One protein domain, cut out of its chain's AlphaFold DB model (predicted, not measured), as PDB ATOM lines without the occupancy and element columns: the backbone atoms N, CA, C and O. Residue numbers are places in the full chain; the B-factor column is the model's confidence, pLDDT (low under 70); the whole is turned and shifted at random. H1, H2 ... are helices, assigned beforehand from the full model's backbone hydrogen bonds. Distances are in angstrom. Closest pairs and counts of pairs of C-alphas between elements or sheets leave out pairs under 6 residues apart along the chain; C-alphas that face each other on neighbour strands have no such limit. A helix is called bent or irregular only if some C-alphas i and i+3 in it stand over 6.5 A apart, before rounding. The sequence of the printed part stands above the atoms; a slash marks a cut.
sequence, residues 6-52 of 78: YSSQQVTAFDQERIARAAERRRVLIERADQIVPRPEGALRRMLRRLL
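What this domain is: This is residues 6 to 52 of the 78 residues of an uncharacterized protein of Microbacterium oxydans (UniProt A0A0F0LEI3). Starting from the first printed residue, you will see an open V: the long helix H1 is one arm, the stretched-out link of residues 32 to 42 is the other, and the short helix H2 sits at the far tip of that link, turned out of the plane of the V. The two helices do not pack on each other, and the middle of the V is empty. The printed part has 47 residues with two named helices, H1 then H2, and no named strand; the class is all helix. It is extended, with a radius of gyration of the C-alphas of 17.7 A, and flat, spanning 49 by 27 by 14 A.

How they stand to each other: Begin with H1, residues 6 to 31, and go on to H2, residues 43 to 52. The two are apart, with no C-alpha of the one within 8 A of the other. Between them look for a long link of 11 residues. Residues 6 to 40, of which 6 to 31 belong to H1, stand free, and so do residues 42 to 48, of which 43 to 48 belong to H2. In H1 and H2 every O i to N i+4 pair is within hydrogen-bond range.

Where its parts are: Find C-alpha 6 at (145.030, 103.005, 176.921); from there H1 runs 37.7 A to C-alpha 31 at (141.106, 135.866, 158.913). H2 begins at C-alpha 43, at (115.636, 126.057, 147.861), and runs 14.2 A to C-alpha 52 at (112.294, 131.500, 160.553). Neither helix is bent.

The domain as a whole: The two C-alphas farthest apart, those of Tyr 6 and Arg 50, are 50.0 A from each other. The printed part has no cut. The mean pLDDT of the printed part is 84.9; look at residues 6 to 11 for the model's low confidence, under 70.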
ATOM      1  N   TYR A   6     144.597 102.570 178.243       59.69
ATOM      2  CA  TYR A   6     145.030 103.005 176.921       59.69
ATOM      3  C   TYR A   6     143.865 103.371 175.995       59.69
ATOM      4  O   TYR A   6     144.042 104.219 175.122       59.69
ATOM      5  N   SER A   7     142.674 102.786 176.179       60.75
ATOM      6  CA  SER A   7     141.519 103.128 175.341       60.75
ATOM      7  C   SER A   7     140.954 104.501 175.704       60.75
ATOM      8  O   SER A   7     140.630 105.279 174.810       60.75
ATOM      9  N   SER A   8     140.916 104.854 176.993       62.22
ATOM     10  CA  SER A   8     140.492 106.187 177.435       62.22
ATOM     11  C   SER A   8     141.482 107.275 177.008       62.22
ATOM     12  O   SER A   8     141.063 108.319 176.512       62.22
ATOM     13  N   GLN A   9     142.791 107.018 177.092       62.59
ATOM     14  CA  GLN A   9     143.819 107.967 176.649       62.59
ATOM     15  C   GLN A   9     143.752 108.250 175.136       62.59
ATOM     16  O   GLN A   9     143.817 109.411 174.729       62.59
ATOM     17  N   GLN A  10     143.537 107.234 174.294       62.88
ATOM     18  CA  GLN A  10     143.418 107.431 172.841       62.88
ATOM     19  C   GLN A  10     142.177 108.243 172.448       62.88
ATOM     20  O   GLN A  10     142.271 109.121 171.590       62.88
ATOM     21  N   VAL A  11     141.036 108.005 173.107       69.12
ATOM     22  CA  VAL A  11     139.814 108.797 172.881       69.12
ATOM     23  C   VAL A  11     140.058 110.265 173.239       69.12
ATOM     24  O   VAL A  11     139.709 111.152 172.462       69.12
ATOM     25  N   THR A  12     140.753 110.534 174.350       79.31
ATOM     26  CA  THR A  12     141.041 111.917 174.764       79.31
ATOM     27  C   THR A  12     141.958 112.656 173.788       79.31
ATOM     28  O   THR A  12     141.697 113.819 173.482       79.31
ATOM     29  N   ALA A  13     142.991 112.000 173.249       82.25
ATOM     30  CA  ALA A  13     143.888 112.607 172.265       82.25
ATOM     31  C   ALA A  13     143.157 112.917 170.949       82.25
ATOM     32  O   ALA A  13     143.279 114.015 170.402       82.25
ATOM     33  N   PHE A  14     142.323 111.984 170.483       84.00
ATOM     34  CA  PHE A  14     141.505 112.180 169.290       84.00
ATOM     35  C   PHE A  14     140.543 113.368 169.437       84.00
ATOM     36  O   PHE A  14     140.417 114.192 168.526       84.00
ATOM     37  N   ASP A  15     139.890 113.503 170.591       84.69
ATOM     38  CA  ASP A  15     138.981 114.619 170.846       84.69
ATOM     39  C   ASP A  15     139.721 115.960 170.937       84.69
ATOM     40  O   ASP A  15     139.254 116.958 170.379       84.69
ATOM     41  N   GLN A  16     140.908 115.990 171.551       87.56
ATOM     42  CA  GLN A  16     141.761 117.184 171.587       87.56
ATOM     43  C   GLN A  16     142.173 117.632 170.182       87.56
ATOM     44  O   GLN A  16     142.030 118.811 169.845       87.56
ATOM     45  N   GLU A  17     142.602 116.706 169.323       90.44
ATOM     46  CA  GLU A  17     142.917 117.018 167.928       90.44
ATOM     47  C   GLU A  17     141.695 117.538 167.164       90.44
ATOM     48  O   GLU A  17     141.793 118.501 166.396       90.44
ATOM     49  N   ARG A  18     140.516 116.938 167.371       92.12
ATOM     50  CA  ARG A  18     139.274 117.405 166.736       92.12
ATOM     51  C   ARG A  18     138.929 118.830 167.145       92.12
ATOM     52  O   ARG A  18     138.516 119.619 166.288       92.12
ATOM     53  N   ILE A  19     139.095 119.161 168.423       92.44
ATOM     54  CA  ILE A  19     138.867 120.510 168.947       92.44
ATOM     55  C   ILE A  19     139.882 121.488 168.347       92.44
ATOM     56  O   ILE A  19     139.474 122.543 167.857       92.44
ATOM     57  N   ALA A  20     141.167 121.125 168.303       93.69
ATOM     58  CA  ALA A  20     142.218 121.954 167.714       93.69
ATOM     59  C   ALA A  20     141.929 122.269 166.237       93.69
ATOM     60  O   ALA A  20     141.840 123.438 165.856       93.69
ATOM     61  N   ARG A  21     141.616 121.247 165.429       94.38
ATOM     62  CA  ARG A  21     141.233 121.418 164.015       94.38
ATOM     63  C   ARG A  21     139.966 122.263 163.852       94.38
ATOM     64  O   ARG A  21     139.813 123.005 162.881       94.38
ATOM     65  N   ALA A  22     139.002 122.152 164.769       93.62
ATOM     66  CA  ALA A  22     137.813 123.002 164.751       93.62
ATOM     67  C   ALA A  22     138.151 124.471 165.050       93.62
ATOM     68  O   ALA A  22     137.607 125.359 164.390       93.62
ATOM     69  N   ALA A  23     139.055 124.730 165.997       95.44
ATOM     70  CA  ALA A  23     139.527 126.071 166.320       95.44
ATOM     71  C   ALA A  23     140.314 126.700 165.157       95.44
ATOM     72  O   ALA A  23     140.051 127.846 164.799       95.44
ATOM     73  N   GLU A  24     141.202 125.945 164.510       94.31
ATOM     74  CA  GLU A  24     141.953 126.397 163.330       94.31
ATOM     75  C   GLU A  24     141.029 126.780 162.175       94.31
ATOM     76  O   GLU A  24     141.138 127.877 161.635       94.31
ATOM     77  N   ARG A  25     140.044 125.932 161.845       93.19
ATOM     78  CA  ARG A  25     139.052 126.261 160.808       93.19
ATOM     79  C   ARG A  25     138.303 127.553 161.122       93.19
ATOM     80  O   ARG A  25     138.063 128.347 160.219       93.19
ATOM     81  N   ARG A  26     137.949 127.783 162.390       91.75
ATOM     82  CA  ARG A  26     137.303 129.037 162.808       91.75
ATOM     83  C   ARG A  26     138.231 130.237 162.628       91.75
ATOM     84  O   ARG A  26     137.765 131.252 162.128       91.75
ATOM     85  N   ARG A  27     139.518 130.118 162.973       94.25
ATOM     86  CA  ARG A  27     140.511 131.185 162.748       94.25
ATOM     87  C   ARG A  27     140.634 131.529 161.268       94.25
ATOM     88  O   ARG A  27     140.476 132.689 160.917       94.25
ATOM     89  N   VAL A  28     140.776 130.523 160.404       92.81
ATOM     90  CA  VAL A  28     140.864 130.722 158.947       92.81
ATOM     91  C   VAL A  28     139.631 131.447 158.398       92.81
ATOM     92  O   VAL A  28     139.766 132.330 157.557       92.81
ATOM     93  N   LEU A  29     138.430 131.100 158.874       90.62
ATOM     94  CA  LEU A  29     137.195 131.771 158.454       90.62
ATOM     95  C   LEU A  29     137.140 133.240 158.889       90.62
ATOM     96  O   LEU A  29     136.594 134.055 158.155       90.62
ATOM     97  N   ILE A  30     137.686 133.570 160.062       91.31
ATOM     98  CA  ILE A  30     137.745 134.949 160.563       91.31
ATOM     99  C   ILE A  30     138.788 135.748 159.777       91.31
ATOM    100  O   ILE A  30     138.479 136.820 159.271       91.31
ATOM    101  N   GLU A  31     140.000 135.212 159.627       92.94
ATOM    102  CA  GLU A  31     141.106 135.866 158.913       92.94
ATOM    103  C   GLU A  31     140.784 136.119 157.439       92.94
ATOM    104  O   GLU A  31     141.217 137.111 156.863       92.94
ATOM    105  N   ARG A  32     140.025 135.211 156.816       91.00
ATOM    106  CA  ARG A  32     139.661 135.283 155.397       91.00
ATOM    107  C   ARG A  32     138.196 135.646 155.190       91.00
ATOM    108  O   ARG A  32     137.653 135.338 154.130       91.00
ATOM    109  N   ALA A  33     137.557 136.284 156.173       86.75
ATOM    110  CA  ALA A  33     136.142 136.643 156.099       86.75
ATOM    111  C   ALA A  33     135.821 137.465 154.839       86.75
ATOM    112  O   ALA A  33     134.809 137.218 154.185       86.75
ATOM    113  N   ASP A  34     136.736 138.351 154.437       87.25
ATOM    114  CA  ASP A  34     136.594 139.205 153.252       87.25
ATOM    115  C   ASP A  34     136.537 138.424 151.928       87.25
ATOM    116  O   ASP A  34     135.987 138.904 150.938       87.25
ATOM    117  N   GLN A  35     137.074 137.200 151.894       85.56
ATOM    118  CA  GLN A  35     137.071 136.336 150.707       85.56
ATOM    119  C   GLN A  35     135.796 135.480 150.609       85.56
ATOM    120  O   GLN A  35     135.572 134.805 149.601       85.56
ATOM    121  N   ILE A  36     134.943 135.481 151.640       83.00
ATOM    122  CA  ILE A  36     133.729 134.664 151.687       83.00
ATOM    123  C   ILE A  36     132.606 135.381 150.930       83.00
ATOM    124  O   ILE A  36     131.892 136.229 151.464       83.00
ATOM    125  N   VAL A  37     132.419 135.009 149.664       85.56
ATOM    126  CA  VAL A  37     131.336 135.547 148.829       85.56
ATOM    127  C   VAL A  37     129.997 134.889 149.200       85.56
ATOM    128  O   VAL A  37     129.921 133.658 149.305       85.56
ATOM    129  N   PRO A  38     128.905 135.662 149.369       82.00
ATOM    130  CA  PRO A  38     127.586 135.095 149.605       82.00
ATOM    131  C   PRO A  38     127.144 134.235 148.416       82.00
ATOM    132  O   PRO A  38     127.054 134.695 147.281       82.00
ATOM    133  N   ARG A  39     126.823 132.968 148.691       83.44
ATOM    134  CA  ARG A  39     126.224 132.065 147.702       83.44
ATOM    135  C   ARG A  39     124.761 132.466 147.441       83.44
ATOM    136  O   ARG A  39     124.056 132.737 148.421       83.44
ATOM    137  N   PRO A  40     124.272 132.426 146.182       82.12
ATOM    138  CA  PRO A  40     122.853 132.624 145.892       82.12
ATOM    139  C   PRO A  40     121.981 131.656 146.699       82.12
ATOM    140  O   PRO A  40     122.364 130.515 146.981       82.12
ATOM    141  N   GLU A  41     120.795 132.115 147.095       83.12
ATOM    142  CA  GLU A  41     119.909 131.331 147.950       83.12
ATOM    143  C   GLU A  41     119.389 130.074 147.239       83.12
ATOM    144  O   GLU A  41     118.642 130.150 146.264       83.12
ATOM    145  N   GLY A  42     119.719 128.899 147.781       88.44
ATOM    146  CA  GLY A  42     119.119 127.627 147.370       88.44
ATOM    147  C   GLY A  42     117.708 127.414 147.935       88.44
ATOM    148  O   GLY A  42     117.270 128.120 148.845       88.44
ATOM    149  N   ALA A  43     117.003 126.392 147.438       88.62
ATOM    150  CA  ALA A  43     115.636 126.057 147.861       88.62
ATOM    151  C   ALA A  43     115.498 125.867 149.384       88.62
ATOM    152  O   ALA A  43     114.571 126.404 149.987       88.62
ATOM    153  N   LEU A  44     116.465 125.191 150.015       89.25
ATOM    154  CA  LEU A  44     116.495 124.997 151.469       89.25
ATOM    155  C   LEU A  44     116.634 126.319 152.228       89.25
ATOM    156  O   LEU A  44     115.907 126.550 153.188       89.25
ATOM    157  N   ARG A  45     117.517 127.220 151.777       84.38
ATOM    158  CA  ARG A  45     117.706 128.535 152.411       84.38
ATOM    159  C   ARG A  45     116.443 129.391 152.288       84.38
ATOM    160  O   ARG A  45     116.054 130.028 153.261       84.38
ATOM    161  N   ARG A  46     115.745 129.322 151.145       86.81
ATOM    162  CA  ARG A  46     114.435 129.971 150.951       86.81
ATOM    163  C   ARG A  46     113.361 129.402 151.879       86.81
ATOM    164  O   ARG A  46     112.621 130.171 152.483       86.81
ATOM    165  N   MET A  47     113.282 128.078 152.012       87.94
ATOM    166  CA  MET A  47     112.333 127.415 152.913       87.94
ATOM    167  C   MET A  47     112.601 127.787 154.376       87.94
ATOM    168  O   MET A  47     111.690 128.221 155.074       87.94
ATOM    169  N   LEU A  48     113.858 127.705 154.822       88.50
ATOM    170  CA  LEU A  48     114.258 128.084 156.178       88.50
ATOM    171  C   LEU A  48     113.990 129.562 156.458       88.50
ATOM    172  O   LEU A  48     113.484 129.888 157.526       88.50
ATOM    173  N   ARG A  49     114.245 130.457 155.494       85.25
ATOM    174  CA  ARG A  49     113.886 131.874 155.622       85.25
ATOM    175  C   ARG A  49     112.381 132.071 155.779       85.25
ATOM    176  O   ARG A  49     111.986 132.918 156.562       85.25
ATOM    177  N   ARG A  50     111.530 131.301 155.094       85.25
ATOM    178  CA  ARG A  50     110.068 131.387 155.278       85.25
ATOM    179  C   ARG A  50     109.631 130.894 156.658       85.25
ATOM    180  O   ARG A  50     108.777 131.514 157.276       85.25
ATOM    181  N   LEU A  51     110.250 129.822 157.152       85.88
ATOM    182  CA  LEU A  51     109.941 129.242 158.464       85.88
ATOM    183  C   LEU A  51     110.447 130.109 159.633       85.88
ATOM    184  O   LEU A  51     109.758 130.254 160.637       85.88
ATOM    185  N   LEU A  52     111.638 130.702 159.504       82.38
ATOM    186  CA  LEU A  52     112.294 131.500 160.553       82.38
ATOM    187  C   LEU A  52     112.009 133.007 160.432       82.38
ATOM    188  O   LEU A  52     112.025 133.728 161.428       82.38
TER     189      LEU A  52